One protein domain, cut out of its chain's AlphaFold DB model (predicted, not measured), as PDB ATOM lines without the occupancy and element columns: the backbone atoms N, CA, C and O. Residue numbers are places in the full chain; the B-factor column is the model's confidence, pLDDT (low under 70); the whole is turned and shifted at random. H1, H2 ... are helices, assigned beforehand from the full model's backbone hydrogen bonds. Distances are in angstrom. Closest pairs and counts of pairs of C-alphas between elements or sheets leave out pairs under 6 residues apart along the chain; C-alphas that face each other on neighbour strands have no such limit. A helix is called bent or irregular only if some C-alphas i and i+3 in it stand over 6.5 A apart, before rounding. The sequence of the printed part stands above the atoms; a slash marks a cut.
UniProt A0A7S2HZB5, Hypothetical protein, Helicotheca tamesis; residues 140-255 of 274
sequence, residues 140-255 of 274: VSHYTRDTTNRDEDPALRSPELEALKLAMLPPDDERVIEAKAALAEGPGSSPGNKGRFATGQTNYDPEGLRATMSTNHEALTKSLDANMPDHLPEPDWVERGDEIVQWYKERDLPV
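Overview. This is residues 140 to 255 of the 274 residues of the protein "Hypothetical protein" of Helicotheca tamesis (UniProt A0A7S2HZB5). The model is an open, loose string of helices: a helical hairpin, H2 and H3, forms one arm, H4 lies nearest the middle with short H1 near it, and H5 sits alone at a far end. Residues 230 to 236, between H4 and H5, stand free, and residues 186 to 216 form a long loop with no named element. The printed part has 116 residues with five named helices, H1 to H5 in order, and no named strand; the class is all helix, with 49 residues in named elements, under half. It is only just loose, close to extended, with a radius of gyration of the C-alphas of 19.8 A, and only just elongated, spanning 63 by 42 by 24 A.

Arrangement. H3, residues 174 to 185, touches H2, residues 159 to 168, as a hairpin: a shallow tilt of 26 degrees, opposite ways, with the closest C-alphas, Leu 166 and Val 176, 6.3 A apart. H4, residues 217 to 227, is close but not clearly touching H1, residues 148 to 151; their closest C-alphas, Leu 224 and Arg 150, are 6.8 A apart. H5, residues 238 to 249, touches no helix. Every O i to N i+4 pair is within hydrogen-bond range in H2, H3 and H4, and 6 of 8 in H5; H1 is too short for such a pair.

Along the chain. H3 is 16.7 A long from C-alpha 174 at (300.406, 191.262, 248.012), H5 15.7 A to C-alpha 249 at (315.983, 156.515, 246.057), H4 15.3 A and H2 14.3 A. H1 and H5 are irregular: C-alphas 148 and 151 are 7.1 A apart, and C-alphas 239 and 242 are 8.1 A apart.

Size, cuts and confidence. The two farthest C-alphas, Thr 199 and Arg 251, are 63.0 A apart. The printed part has no cut; the link from H3 to H4 is long. Mean pLDDT of the printed part is 74.2, with 50 residues under 70, among them 186 to 208 and 229 to 237.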
ATOM      1  N   VAL A 140     282.666 164.235 278.675       67.25
ATOM      2  CA  VAL A 140     281.476 164.566 277.870       67.25
ATOM      3  C   VAL A 140     281.854 165.084 276.475       67.25
ATOM      4  O   VAL A 140     280.993 165.528 275.715       67.25
ATOM      5  N   SER A 141     283.144 165.078 276.134       69.50
ATOM      6  CA  SER A 141     283.615 165.576 274.847       69.50
ATOM      7  C   SER A 141     283.210 164.637 273.711       69.50
ATOM      8  O   SER A 141     283.338 163.415 273.792       69.50
ATOM      9  N   HIS A 142     282.692 165.227 272.636       71.88
ATOM     10  CA  HIS A 142     282.283 164.501 271.436       71.88
ATOM     11  C   HIS A 142     283.393 164.463 270.377       71.88
ATOM     12  O   HIS A 142     283.374 163.591 269.518       71.88
ATOM     13  N   TYR A 143     284.400 165.334 270.479       70.75
ATOM     14  CA  TYR A 143     285.463 165.511 269.481       70.75
ATOM     15  C   TYR A 143     286.341 164.270 269.258       70.75
ATOM     16  O   TYR A 143     286.889 164.088 268.182       70.75
ATOM     17  N   THR A 144     286.432 163.372 270.244       68.56
ATOM     18  CA  THR A 144     287.143 162.086 270.102       68.56
ATOM     19  C   THR A 144     286.407 161.075 269.219       68.56
ATOM     20  O   THR A 144     286.980 160.070 268.809       68.56
ATOM     21  N   ARG A 145     285.114 161.297 268.962       70.56
ATOM     22  CA  ARG A 145     284.231 160.376 268.229       70.56
ATOM     23  C   ARG A 145     283.627 161.003 266.980       70.56
ATOM     24  O   ARG A 145     283.221 160.275 266.081       70.56
ATOM     25  N   ASP A 146     283.528 162.324 266.960       71.00
ATOM     26  CA  ASP A 146     282.894 163.090 265.904       71.00
ATOM     27  C   ASP A 146     283.927 163.964 265.191       71.00
ATOM     28  O   ASP A 146     284.166 165.116 265.555       71.00
ATOM     29  N   THR A 147     284.549 163.379 264.171       68.75
ATOM     30  CA  THR A 147     285.501 164.063 263.291       68.75
ATOM     31  C   THR A 147     284.825 164.790 262.131       68.75
ATOM     32  O   THR A 147     285.506 165.446 261.348       68.75
ATOM     33  N   THR A 148     283.491 164.719 262.012       69.50
ATOM     34  CA  THR A 148     282.770 165.279 260.855       69.50
ATOM     35  C   THR A 148     282.904 166.797 260.763       69.50
ATOM     36  O   THR A 148     283.022 167.336 259.669       69.50
ATOM     37  N   ASN A 149     283.021 167.469 261.910       68.50
ATOM     38  CA  ASN A 149     283.117 168.925 261.996       68.50
ATOM     39  C   ASN A 149     284.530 169.482 261.711       68.50
ATOM     40  O   ASN A 149     284.737 170.689 261.822       68.50
ATOM     41  N   ARG A 150     285.521 168.638 261.375       71.19
ATOM     42  CA  ARG A 150     286.923 169.062 261.170       71.19
ATOM     43  C   ARG A 150     287.109 170.008 259.979       71.19
ATOM     44  O   ARG A 150     287.924 170.926 260.069       71.19
ATOM     45  N   ASP A 151     286.343 169.784 258.914       67.81
ATOM     46  CA  ASP A 151     286.425 170.514 257.639       67.81
ATOM     47  C   ASP A 151     285.173 171.374 257.384       67.81
ATOM     48  O   ASP A 151     284.898 171.805 256.260       67.81
ATOM     49  N   GLU A 152     284.356 171.599 258.417       65.88
ATOM     50  CA  GLU A 152     283.124 172.383 258.293       65.88
ATOM     51  C   GLU A 152     283.337 173.886 258.477       65.88
ATOM     52  O   GLU A 152     282.390 174.649 258.286       65.88
ATOM     53  N   ASP A 153     284.559 174.336 258.787       65.44
ATOM     54  CA  ASP A 153     284.830 175.766 258.895       65.44
ATOM     55  C   ASP A 153     284.621 176.450 257.528       65.44
ATOM     56  O   ASP A 153     285.345 176.167 256.564       65.44
ATOM     57  N   PRO A 154     283.630 177.355 257.404       61.31
ATOM     58  CA  PRO A 154     283.340 178.022 256.144       61.31
ATOM     59  C   PRO A 154     284.444 178.998 255.716       61.31
ATOM     60  O   PRO A 154     284.480 179.369 254.542       61.31
ATOM     61  N   ALA A 155     285.315 179.429 256.635       64.56
ATOM     62  CA  ALA A 155     286.415 180.346 256.353       64.56
ATOM     63  C   ALA A 155     287.698 179.619 255.922       64.56
ATOM     64  O   ALA A 155     288.399 180.125 255.050       64.56
ATOM     65  N   LEU A 156     287.994 178.451 256.505       65.44
ATOM     66  CA  LEU A 156     289.245 177.702 256.307       65.44
ATOM     67  C   LEU A 156     288.974 176.195 256.241       65.44
ATOM     68  O   LEU A 156     289.350 175.420 257.119       65.44
ATOM     69  N   ARG A 157     288.308 175.779 255.163       67.06
ATOM     70  CA  ARG A 157     287.792 174.414 254.993       67.06
ATOM     71  C   ARG A 157     288.881 173.339 254.960       67.06
ATOM     72  O   ARG A 157     288.644 172.203 255.341       67.06
ATOM     73  N   SER A 158     290.064 173.698 254.464       73.19
ATOM     74  CA  SER A 158     291.212 172.800 254.337       73.19
ATOM     75  C   SER A 158     292.513 173.614 254.386       73.19
ATOM     76  O   SER A 158     293.040 173.986 253.329       73.19
ATOM     77  N   PRO A 159     293.042 173.918 255.587       74.12
ATOM     78  CA  PRO A 159     294.193 174.809 255.740       74.12
ATOM     79  C   PRO A 159     295.451 174.269 255.042       74.12
ATOM     80  O   PRO A 159     296.241 175.039 254.505       74.12
ATOM     81  N   GLU A 160     295.614 172.947 254.969       76.94
ATOM     82  CA  GLU A 160     296.745 172.311 254.279       76.94
ATOM     83  C   GLU A 160     296.704 172.515 252.759       76.94
ATOM     84  O   GLU A 160     297.720 172.832 252.137       76.94
ATOM     85  N   LEU A 161     295.521 172.383 252.150       77.94
ATOM     86  CA  LEU A 161     295.346 172.613 250.714       77.94
ATOM     87  C   LEU A 161     295.523 174.091 250.364       77.94
ATOM     88  O   LEU A 161     296.075 174.415 249.311       77.94
ATOM     89  N   GLU A 162     295.094 174.993 251.245       79.62
ATOM     90  CA  GLU A 162     295.326 176.425 251.071       79.62
ATOM     91  C   GLU A 162     296.803 176.787 251.230       79.62
ATOM     92  O   GLU A 162     297.328 177.530 250.399       79.62
ATOM     93  N   ALA A 163     297.510 176.195 252.195       83.38
ATOM     94  CA  ALA A 163     298.958 176.342 252.327       83.38
ATOM     95  C   ALA A 163     299.694 175.871 251.061       83.38
ATOM     96  O   ALA A 163     300.557 176.585 250.544       83.38
ATOM     97  N   LEU A 164     299.318 174.709 250.516       83.50
ATOM     98  CA  LEU A 164     299.868 174.180 249.264       83.50
ATOM     99  C   LEU A 164     299.572 175.102 248.077       83.50
ATOM    100  O   LEU A 164     300.470 175.408 247.292       83.50
ATOM    101  N   LYS A 165     298.339 175.608 247.965       84.25
ATOM    102  CA  LYS A 165     297.950 176.573 246.928       84.25
ATOM    103  C   LYS A 165     298.772 177.861 247.023       84.25
ATOM    104  O   LYS A 165     299.252 178.353 246.005       84.25
ATOM    105  N   LEU A 166     298.965 178.386 248.232       85.75
ATOM    106  CA  LEU A 166     299.763 179.587 248.494       85.75
ATOM    107  C   LEU A 166     301.263 179.363 248.269       85.75
ATOM    108  O   LEU A 166     301.977 180.318 247.965       85.75
ATOM    109  N   ALA A 167     301.751 178.128 248.396       85.81
ATOM    110  CA  ALA A 167     303.128 177.762 248.075       85.81
ATOM    111  C   ALA A 167     303.385 177.664 246.560       85.81
ATOM    112  O   ALA A 167     304.514 177.878 246.123       85.81
ATOM    113  N   MET A 168     302.356 177.366 245.758       86.06
ATOM    114  CA  MET A 168     302.447 177.312 244.289       86.06
ATOM    115  C   MET A 168     302.306 178.684 243.613       86.06
ATOM    116  O   MET A 168     302.631 178.824 242.433       86.06
ATOM    117  N   LEU A 169     301.795 179.684 244.333       88.12
ATOM    118  CA  LEU A 169     301.616 181.046 243.835       88.12
ATOM    119  C   LEU A 169     302.899 181.884 244.003       88.12
ATOM    120  O   LEU A 169     303.736 181.567 244.851       88.12
ATOM    121  N   PRO A 170     303.069 182.965 243.215       88.94
ATOM    122  CA  PRO A 170     304.224 183.849 243.338       88.94
ATOM    123  C   PRO A 170     304.317 184.418 244.764       88.94
ATOM    124  O   PRO A 170     303.322 184.945 245.265       88.94
ATOM    125  N   PRO A 171     305.482 184.339 245.431       82.06
ATOM    126  CA  PRO A 171     305.622 184.767 246.822       82.06
ATOM    127  C   PRO A 171     305.509 186.287 247.012       82.06
ATOM    128  O   PRO A 171     305.219 186.720 248.123       82.06
ATOM    129  N   ASP A 172     305.709 187.061 245.944       85.50
ATOM    130  CA  ASP A 172     305.791 188.526 245.972       85.50
ATOM    131  C   ASP A 172     304.447 189.229 245.690       85.50
ATOM    132  O   ASP A 172     304.389 190.455 245.657       85.50
ATOM    133  N   ASP A 173     303.363 188.479 245.460       87.44
ATOM    134  CA  ASP A 173     302.025 189.056 245.272       87.44
ATOM    135  C   ASP A 173     301.430 189.454 246.636       87.44
ATOM    136  O   ASP A 173     301.333 188.626 247.548       87.44
ATOM    137  N   GLU A 174     300.998 190.711 246.781       87.19
ATOM    138  CA  GLU A 174     300.406 191.262 248.012       87.19
ATOM    139  C   GLU A 174     299.246 190.388 248.524       87.19
ATOM    140  O   GLU A 174     299.126 190.132 249.722       87.19
ATOM    141  N   ARG A 175     298.464 189.807 247.605       83.38
ATOM    142  CA  ARG A 175     297.339 188.914 247.929       83.38
ATOM    143  C   ARG A 175     297.779 187.597 248.565       83.38
ATOM    144  O   ARG A 175     297.049 187.027 249.371       83.38
ATOM    145  N   VAL A 176     298.953 187.087 248.192       83.19
ATOM    146  CA  VAL A 176     299.517 185.846 248.747       83.19
ATOM    147  C   VAL A 176     300.081 186.105 250.139       83.19
ATOM    148  O   VAL A 176     299.963 185.246 251.010       83.19
ATOM    149  N   ILE A 177     300.655 187.288 250.371       84.44
ATOM    150  CA  ILE A 177     301.158 187.709 251.685       84.44
ATOM    151  C   ILE A 177     299.991 187.874 252.668       84.44
ATOM    152  O   ILE A 177     300.039 187.316 253.765       84.44
ATOM    153  N   GLU A 178     298.921 188.557 252.254       84.44
ATOM    154  CA  GLU A 178     297.698 188.711 253.052       84.44
ATOM    155  C   GLU A 178     297.035 187.359 253.348       84.44
ATOM    156  O   GLU A 178     296.697 187.071 254.495       84.44
ATOM    157  N   ALA A 179     296.914 186.485 252.345       81.56
ATOM    158  CA  ALA A 179     296.329 185.159 252.534       81.56
ATOM    159  C   ALA A 179     297.188 184.248 253.429       81.56
ATOM    160  O   ALA A 179     296.643 183.497 254.234       81.56
ATOM    161  N   LYS A 180     298.526 184.328 253.351       83.19
ATOM    162  CA  LYS A 180     299.425 183.612 254.277       83.19
ATOM    163  C   LYS A 180     299.289 184.120 255.712       83.19
ATOM    164  O   LYS A 180     299.345 183.312 256.635       83.19
ATOM    165  N   ALA A 181     299.105 185.426 255.901       82.62
ATOM    166  CA  ALA A 181     298.866 186.005 257.220       82.62
ATOM    167  C   ALA A 181     297.513 185.554 257.798       82.62
ATOM    168  O   ALA A 181     297.469 185.115 258.944       82.62
ATOM    169  N   ALA A 182     296.447 185.563 256.992       78.94
ATOM    170  CA  ALA A 182     295.125 185.078 257.397       78.94
ATOM    171  C   ALA A 182     295.125 183.573 257.727       78.94
ATOM    172  O   ALA A 182     294.532 183.152 258.716       78.94
ATOM    173  N   LEU A 183     295.848 182.761 256.947       78.38
ATOM    174  CA  LEU A 183     296.029 181.335 257.231       78.38
ATOM    175  C   LEU A 183     296.768 181.108 258.564       78.38
ATOM    176  O   LEU A 183     296.441 180.182 259.302       78.38
ATOM    177  N   ALA A 184     297.760 181.948 258.876       77.38
ATOM    178  CA  ALA A 184     298.537 181.862 260.112       77.38
ATOM    179  C   ALA A 184     297.763 182.341 261.352       77.38
ATOM    180  O   ALA A 184     298.016 181.847 262.450       77.38
ATOM    181  N   GLU A 185     296.830 183.281 261.190       76.50
ATOM    182  CA  GLU A 185     295.919 183.723 262.255       76.50
ATOM    183  C   GLU A 185     294.925 182.615 262.648       76.50
ATOM    184  O   GLU A 185     294.482 182.549 263.797       76.50
ATOM    185  N   GLY A 186     294.665 181.680 261.729       67.50
ATOM    186  CA  GLY A 186     293.780 180.547 261.947       67.50
ATOM    187  C   GLY A 186     292.304 180.955 261.933       67.50
ATOM    188  O   GLY A 186     291.955 182.101 261.646       67.50
ATOM    189  N   PRO A 187     291.391 180.013 262.198       66.75
ATOM    190  CA  PRO A 187     289.969 180.312 262.167       66.75
ATOM    191  C   PRO A 187     289.571 181.254 263.304       66.75
ATOM    192  O   PRO A 187     290.020 181.109 264.443       66.75
ATOM    193  N   GLY A 188     288.659 182.186 263.010       60.94
ATOM    194  CA  GLY A 188     288.140 183.202 263.941       60.94
ATOM    195  C   GLY A 188     287.264 182.660 265.082       60.94
ATOM    196  O   GLY A 188     286.410 183.373 265.609       60.94
ATOM    197  N   SER A 189     287.436 181.389 265.443       62.31
ATOM    198  CA  SER A 189     286.790 180.756 266.587       62.31
ATOM    199  C   SER A 189     287.188 181.454 267.889       62.31
ATOM    200  O   SER A 189     288.307 181.936 268.057       62.31
ATOM    201  N   SER A 190     286.276 181.447 268.865       59.28
ATOM    202  CA  SER A 190     286.583 181.889 270.225       59.28
ATOM    203  C   SER A 190     287.807 181.120 270.755       59.28
ATOM    204  O   SER A 190     287.801 179.886 270.696       59.28
ATOM    205  N   PRO A 191     288.832 181.793 271.317       60.00
ATOM    206  CA  PRO A 191     290.053 181.155 271.831       60.00
ATOM    207  C   PRO A 191     289.823 180.233 273.045       60.00
ATOM    208  O   PRO A 191     290.779 179.715 273.629       60.00
ATOM    209  N   GLY A 192     288.562 180.030 273.438       63.72
ATOM    210  CA  GLY A 192     288.170 179.231 274.583       63.72
ATOM    211  C   GLY A 192     288.567 179.876 275.904       63.72
ATOM    212  O   GLY A 192     289.350 180.824 275.977       63.72
ATOM    213  N   ASN A 193     288.044 179.332 276.997       67.12
ATOM    214  CA  ASN A 193     288.396 179.810 278.330       67.12
ATOM    215  C   ASN A 193     289.735 179.231 278.840       67.12
ATOM    216  O   ASN A 193     290.091 179.442 279.994       67.12
ATOM    217  N   LYS A 194     290.472 178.467 278.012       67.19
ATOM    218  CA  LYS A 194     291.790 177.860 278.315       67.19
ATOM    219  C   LYS A 194     291.876 177.226 279.720       67.19
ATOM    220  O   LYS A 194     292.857 177.413 280.436       67.19
ATOM    221  N   GLY A 195     290.806 176.552 280.156       64.38
ATOM    222  CA  GLY A 195     290.719 175.930 281.489       64.38
ATOM    223  C   GLY A 195     290.672 176.898 282.689       64.38
ATOM    224  O   GLY A 195     290.906 176.487 283.828       64.38
ATOM    225  N   ARG A 196     290.387 178.189 282.474       67.06
ATOM    226  CA  ARG A 196     290.280 179.218 283.521       67.06
ATOM    227  C   ARG A 196     288.830 179.404 283.958       67.06
ATOM    228  O   ARG A 196     288.114 180.277 283.483       67.06
ATOM    229  N   PHE A 197     288.379 178.603 284.907       68.94
ATOM    230  CA  PHE A 197     287.031 178.744 285.454       68.94
ATOM    231  C   PHE A 197     286.948 179.919 286.443       68.94
ATOM    232  O   PHE A 197     287.962 180.492 286.847       68.94
ATOM    233  N   ALA A 198     285.732 180.278 286.870       67.06
ATOM    234  CA  ALA A 198     285.506 181.343 287.858       67.06
ATOM    235  C   ALA A 198     286.269 181.121 289.187       67.06
ATOM    236  O   ALA A 198     286.506 182.067 289.932       67.06
ATOM    237  N   THR A 199     286.673 179.880 289.469       64.38
ATOM    238  CA  THR A 199     287.439 179.457 290.651       64.38
ATOM    239  C   THR A 199     288.961 179.480 290.458       64.38
ATOM    240  O   THR A 199     289.690 179.120 291.380       64.38
ATOM    241  N   GLY A 200     289.460 179.914 289.297       67.75
ATOM    242  CA  GLY A 200     290.883 179.934 288.955       67.75
ATOM    243  C   GLY A 200     291.258 178.919 287.871       67.75
ATOM    244  O   GLY A 200     290.402 178.305 287.234       67.75
ATOM    245  N   GLN A 201     292.560 178.775 287.627       67.50
ATOM    246  CA  GLN A 201     293.085 177.811 286.659       67.50
ATOM    247  C   GLN A 201     292.958 176.401 287.238       67.50
ATOM    248  O   GLN A 201     293.475 176.122 288.321       67.50
ATOM    249  N   THR A 202     292.233 175.520 286.553       66.25
ATOM    250  CA  THR A 202     292.011 174.157 287.047       66.25
ATOM    251  C   THR A 202     293.064 173.204 286.502       66.25
ATOM    252  O   THR A 202     293.231 173.104 285.293       66.25
ATOM    253  N   ASN A 203     293.682 172.410 287.379       64.62
ATOM    254  CA  ASN A 203     294.566 171.300 286.991       64.62
ATOM    255  C   ASN A 203     293.792 170.038 286.556       64.62
ATOM    256  O   ASN A 203     294.388 168.998 286.302       64.62
ATOM    257  N   TYR A 204     292.458 170.108 286.552       64.06
ATOM    258  CA  TYR A 204     291.567 168.978 286.285       64.06
ATOM    259  C   TYR A 204     291.568 168.550 284.810       64.06
ATOM    260  O   TYR A 204     291.291 167.392 284.494       64.06
ATOM    261  N   ASP A 205     291.887 169.488 283.921       66.56
ATOM    262  CA  ASP A 205     291.995 169.264 282.489       66.56
ATOM    263  C   ASP A 205     292.993 170.271 281.887       66.56
ATOM    264  O   ASP A 205     292.619 171.416 281.619       66.56
ATOM    265  N   PRO A 206     294.277 169.890 281.745       64.19
ATOM    266  CA  PRO A 206     295.304 170.787 281.223       64.19
ATOM    267  C   PRO A 206     295.100 171.134 279.741       64.19
ATOM    268  O   PRO A 206     295.603 172.163 279.297       64.19
ATOM    269  N   GLU A 207     294.352 170.320 278.989       65.62
ATOM    270  CA  GLU A 207     294.068 170.545 277.564       65.62
ATOM    271  C   GLU A 207     292.733 171.274 277.343       65.62
ATOM    272  O   GLU A 207     292.528 171.925 276.317       65.62
ATOM    273  N   GLY A 208     291.836 171.222 278.331       68.19
ATOM    274  CA  GLY A 208     290.539 171.896 278.322       68.19
ATOM    275  C   GLY A 208     289.480 171.196 277.468       68.19
ATOM    276  O   GLY A 208     288.422 171.779 277.228       68.19
ATOM    277  N   LEU A 209     289.733 169.972 277.003       72.00
ATOM    278  CA  LEU A 209     288.876 169.240 276.071       72.00
ATOM    279  C   LEU A 209     287.706 168.499 276.724       72.00
ATOM    280  O   LEU A 209     286.739 168.194 276.032       72.00
ATOM    281  N   ARG A 210     287.732 168.249 278.037       71.69
ATOM    282  CA  ARG A 210     286.704 167.482 278.770       71.69
ATOM    283  C   ARG A 210     285.373 168.211 278.897       71.69
ATOM    284  O   ARG A 210     284.329 167.563 278.960       71.69
ATOM    285  N   ALA A 211     285.401 169.540 278.965       68.06
ATOM    286  CA  ALA A 211     284.210 170.369 279.094       68.06
ATOM    287  C   ALA A 211     284.104 171.359 277.932       68.06
ATOM    288  O   ALA A 211     285.057 172.054 277.595       68.06
ATOM    289  N   THR A 212     282.902 171.502 277.378       65.69
ATOM    290  CA  THR A 212     282.610 172.402 276.246       65.69
ATOM    291  C   THR A 212     282.945 173.872 276.515       65.69
ATOM    292  O   THR A 212     283.155 174.637 275.585       65.69
ATOM    293  N   MET A 213     283.016 174.283 277.783       65.62
ATOM    294  CA  MET A 213     283.345 175.659 278.175       65.62
ATOM    295  C   MET A 213     284.855 175.923 278.294       65.62
ATOM    296  O   MET A 213     285.263 177.082 278.367       65.62
ATOM    297  N   SER A 214     285.691 174.881 278.354       68.69
ATOM    298  CA  SER A 214     287.153 175.001 278.475       68.69
ATOM    299  C   SER A 214     287.901 174.758 277.168       68.69
ATOM    300  O   SER A 214     289.105 175.011 277.126       68.69
ATOM    301  N   THR A 215     287.203 174.313 276.121       69.94
ATOM    302  CA  THR A 215     287.797 173.870 274.858       69.94
ATOM    303  C   THR A 215     288.529 174.999 274.155       69.94
ATOM    304  O   THR A 215     287.939 176.035 273.849       69.94
ATOM    305  N   ASN A 216     289.816 174.777 273.893       75.06
ATOM    306  CA  ASN A 216     290.649 175.618 273.041       75.06
ATOM    307  C   ASN A 216     290.665 175.036 271.621       75.06
ATOM    308  O   ASN A 216     290.781 173.822 271.461       75.06
ATOM    309  N   HIS A 217     290.607 175.900 270.608       74.94
ATOM    310  CA  HIS A 217     290.660 175.506 269.203       74.94
ATOM    311  C   HIS A 217     291.927 174.697 268.868       74.94
ATOM    312  O   HIS A 217     291.841 173.660 268.227       74.94
ATOM    313  N   GLU A 218     293.096 175.099 269.374       75.25
ATOM    314  CA  GLU A 218     294.360 174.387 269.107       75.25
ATOM    315  C   GLU A 218     294.397 172.965 269.688       75.25
ATOM    316  O   GLU A 218     295.023 172.068 269.127       75.25
ATOM    317  N   ALA A 219     293.772 172.762 270.850       76.19
ATOM    318  CA  ALA A 219     293.679 171.445 271.470       76.19
ATOM    319  C   ALA A 219     292.624 170.592 270.752       76.19
ATOM    320  O   ALA A 219     292.823 169.398 270.541       76.19
ATOM    321  N   LEU A 220     291.528 171.230 270.329       77.06
ATOM    322  CA  LEU A 220     290.454 170.602 269.573       77.06
ATOM    323  C   LEU A 220     290.982 170.036 268.254       77.06
ATOM    324  O   LEU A 220     290.775 168.858 267.985       77.06
ATOM    325  N   THR A 221     291.691 170.843 267.463       77.38
ATOM    326  CA  THR A 221     292.229 170.401 266.169       77.38
ATOM    327  C   THR A 221     293.192 169.238 266.335       77.38
ATOM    328  O   THR A 221     293.060 168.252 265.625       77.38
ATOM    329  N   LYS A 222     294.084 169.283 267.333       79.06
ATOM    330  CA  LYS A 222     295.003 168.170 267.624       79.06
ATOM    331  C   LYS A 222     294.272 166.878 267.987       79.06
ATOM    332  O   LYS A 222     294.670 165.807 267.539       79.06
ATOM    333  N   SER A 223     293.221 166.971 268.801       78.25
ATOM    334  CA  SER A 223     292.410 165.811 269.180       78.25
ATOM    335  C   SER A 223     291.633 165.250 267.989       78.25
ATOM    336  O   SER A 223     291.550 164.031 267.835       78.25
ATOM    337  N   LEU A 224     291.111 166.122 267.123       78.00
ATOM    338  CA  LEU A 224     290.460 165.714 265.881       78.00
ATOM    339  C   LEU A 224     291.458 165.026 264.949       78.00
ATOM    340  O   LEU A 224     291.174 163.920 264.514       78.00
ATOM    341  N   ASP A 225     292.637 165.611 264.717       76.00
ATOM    342  CA  ASP A 225     293.683 165.049 263.850       76.00
ATOM    343  C   ASP A 225     294.154 163.669 264.346       76.00
ATOM    344  O   ASP A 225     294.354 162.759 263.547       76.00
ATOM    345  N   ALA A 226     294.267 163.474 265.664       77.69
ATOM    346  CA  ALA A 226     294.638 162.185 266.252       77.69
ATOM    347  C   ALA A 226     293.565 161.095 266.079       77.69
ATOM    348  O   ALA A 226     293.888 159.908 266.080       77.69
ATOM    349  N   ASN A 227     292.295 161.490 265.956       75.12
ATOM    350  CA  ASN A 227     291.162 160.582 265.780       75.12
ATOM    351  C   ASN A 227     290.634 160.573 264.337       75.12
ATOM    352  O   ASN A 227     289.639 159.895 264.060       75.12
ATOM    353  N   MET A 228     291.275 161.313 263.420       73.88
ATOM    354  CA  MET A 228     290.908 161.328 262.013       73.88
ATOM    355  C   MET A 228     291.048 159.909 261.469       73.88
ATOM    356  O   MET A 228     292.098 159.284 261.620       73.88
ATOM    357  N   PRO A 229     289.986 159.365 260.867       68.00
ATOM    358  CA  PRO A 229     289.997 157.973 260.484       68.00
ATOM    359  C   PRO A 229     290.940 157.799 259.275       68.00
ATOM    360  O   PRO A 229     290.698 158.323 258.193       68.00
ATOM    361  N   ASP A 230     292.007 157.026 259.471       65.38
ATOM    362  CA  ASP A 230     293.173 156.833 258.587       65.38
ATOM    363  C   ASP A 230     293.015 155.672 257.589       65.38
ATOM    364  O   ASP A 230     293.970 155.190 256.992       65.38
ATOM    365  N   HIS A 231     291.781 155.236 257.359       59.09
ATOM    366  CA  HIS A 231     291.402 154.048 256.589       59.09
ATOM    367  C   HIS A 231     291.610 154.179 255.072       59.09
ATOM    368  O   HIS A 231     290.983 153.452 254.292       59.09
ATOM    369  N   LEU A 232     292.481 155.091 254.634       65.25
ATOM    370  CA  LEU A 232     292.960 155.079 253.265       65.25
ATOM    371  C   LEU A 232     293.639 153.726 253.012       65.25
ATOM    372  O   LEU A 232     294.408 153.255 253.847       65.25
ATOM    373  N   PRO A 233     293.334 153.060 251.886       60.97
ATOM    374  CA  PRO A 233     293.993 151.817 251.534       60.97
ATOM    375  C   PRO A 233     295.480 152.095 251.336       60.97
ATOM    376  O   PRO A 233     295.902 152.658 250.325       60.97
ATOM    377  N   GLU A 234     296.265 151.709 252.331       61.88
ATOM    378  CA  GLU A 234     297.710 151.753 252.260       61.88
ATOM    379  C   GLU A 234     298.210 150.686 251.275       61.88
ATOM    380  O   GLU A 234     297.669 149.574 251.232       61.88
ATOM    381  N   PRO A 235     299.221 150.995 250.445       65.38
ATOM    382  CA  PRO A 235     299.860 149.974 249.634       65.38
ATOM    383  C   PRO A 235     300.469 148.874 250.517       65.38
ATOM    384  O   PRO A 235     300.984 149.148 251.596       65.38
ATOM    385  N   ASP A 236     300.502 147.635 250.015       66.00
ATOM    386  CA  ASP A 236     300.995 146.436 250.735       66.00
ATOM    387  C   ASP A 236     302.400 146.551 251.344       66.00
ATOM    388  O   ASP A 236     302.843 145.711 252.130       66.00
ATOM    389  N   TRP A 237     303.151 147.555 250.914       69.94
ATOM    390  CA  TRP A 237     304.507 147.794 251.343       69.94
ATOM    391  C   TRP A 237     304.660 148.907 252.384       69.94
ATOM    392  O   TRP A 237     305.797 149.130 252.786       69.94
ATOM    393  N   VAL A 238     303.591 149.561 252.866       71.12
ATOM    394  CA  VAL A 238     303.701 150.667 253.847       71.12
ATOM    395  C   VAL A 238     304.427 150.257 255.129       71.12
ATOM    396  O   VAL A 238     305.297 150.995 255.580       71.12
ATOM    397  N   GLU A 239     304.208 149.044 255.648       72.62
ATOM    398  CA  GLU A 239     304.950 148.539 256.822       72.62
ATOM    399  C   GLU A 239     306.472 148.428 256.586       72.62
ATOM    400  O   GLU A 239     307.257 148.435 257.530       72.62
ATOM    401  N   ARG A 240     306.898 148.332 255.322       74.75
ATOM    402  CA  ARG A 240     308.304 148.319 254.875       74.75
ATOM    403  C   ARG A 240     308.648 149.577 254.070       74.75
ATOM    404  O   ARG A 240     309.580 149.568 253.263       74.75
ATOM    405  N   GLY A 241     307.862 150.640 254.248       79.00
ATOM    406  CA  GLY A 241     307.882 151.830 253.407       79.00
ATOM    407  C   GLY A 241     309.236 152.507 253.392       79.00
ATOM    408  O   GLY A 241     309.758 152.783 252.317       79.00
ATOM    409  N   ASP A 242     309.849 152.681 254.559       82.38
ATOM    410  CA  ASP A 242     311.141 153.357 254.674       82.38
ATOM    411  C   ASP A 242     312.260 152.591 253.957       82.38
ATOM    412  O   ASP A 242     313.022 153.181 253.190       82.38
ATOM    413  N   GLU A 243     312.307 151.265 254.118       84.00
ATOM    414  CA  GLU A 243     313.299 150.404 253.461       84.00
ATOM    415  C   GLU A 243     313.152 150.435 251.935       84.00
ATOM    416  O   GLU A 243     314.135 150.535 251.199       84.00
ATOM    417  N   ILE A 244     311.912 150.381 251.446       81.44
ATOM    418  CA  ILE A 244     311.603 150.377 250.016       81.44
ATOM    419  C   ILE A 244     311.879 151.755 249.418       81.44
ATOM    420  O   ILE A 244     312.601 151.862 248.429       81.44
ATOM    421  N   VAL A 245     311.392 152.828 250.037       84.88
ATOM    422  CA  VAL A 245     311.643 154.201 249.583       84.88
ATOM    423  C   VAL A 245     313.141 154.487 249.532       84.88
ATOM    424  O   VAL A 245     313.611 155.070 248.554       84.88
ATOM    425  N   GLN A 246     313.905 154.057 250.536       88.62
ATOM    426  CA  GLN A 246     315.355 154.218 250.545       88.62
ATOM    427  C   GLN A 246     316.023 153.404 249.426       88.62
ATOM    428  O   GLN A 246     316.828 153.955 248.677       88.62
ATOM    429  N   TRP A 247     315.619 152.146 249.223       89.25
ATOM    430  CA  TRP A 247     316.136 151.287 248.150       89.25
ATOM    431  C   TRP A 247     315.914 151.872 246.747       89.25
ATOM    432  O   TRP A 247     316.808 151.788 245.898       89.25
ATOM    433  N   TYR A 248     314.737 152.461 246.504       89.25
ATOM    434  CA  TYR A 248     314.371 153.090 245.229       89.25
ATOM    435  C   TYR A 248     315.090 154.434 245.030       89.25
ATOM    436  O   TYR A 248     315.630 154.671 243.949       89.25
ATOM    437  N   LYS A 249     315.201 155.262 246.081       90.06
ATOM    438  CA  LYS A 249     315.983 156.515 246.057       90.06
ATOM    439  C   LYS A 249     317.464 156.271 245.770       90.06
ATOM    440  O   LYS A 249     318.049 156.989 244.969       90.06
ATOM    441  N   GLU A 250     318.063 155.244 246.372       92.75
ATOM    442  CA  GLU A 250     319.464 154.859 246.125       92.75
ATOM    443  C   GLU A 250     319.732 154.436 244.675       92.75
ATOM    444  O   GLU A 250     320.871 154.480 244.216       92.75
ATOM    445  N   ARG A 251     318.694 154.002 243.956       93.56
ATOM    446  CA  ARG A 251     318.791 153.482 242.587       93.56
ATOM    447  C   ARG A 251     318.268 154.452 241.536       93.56
ATOM    448  O   ARG A 251     318.232 154.077 240.369       93.56
ATOM    449  N   ASP A 252     317.875 155.659 241.945       91.75
ATOM    450  CA  ASP A 252     317.244 156.665 241.083       91.75
ATOM    451  C   ASP A 252     316.020 156.108 240.325       91.75
ATOM    452  O   ASP A 252     315.753 156.424 239.166       91.75
ATOM    453  N   LEU A 253     315.286 155.203 240.982       89.06
ATOM    454  CA  LEU A 253     314.090 154.564 240.444       89.06
ATOM    455  C   LEU A 253     312.841 155.176 241.094       89.06
ATOM    456  O   LEU A 253     312.828 155.403 242.307       89.06
ATOM    457  N   PRO A 254     311.753 155.400 240.334       84.25
ATOM    458  CA  PRO A 254     310.489 155.832 240.916       84.25
ATOM    459  C   PRO A 254     309.919 154.736 241.825       84.25
ATOM    460  O   PRO A 254     309.915 153.558 241.463       84.25
ATOM    461  N   VAL A 255     309.414 155.127 243.000       81.56
ATOM    462  CA  VAL A 255     308.762 154.200 243.935       81.56
ATOM    463  C   VAL A 255     307.485 153.667 243.277       81.56
ATOM    464  O   VAL A 255     306.642 154.467 242.858       81.56
TER     465      VAL A 255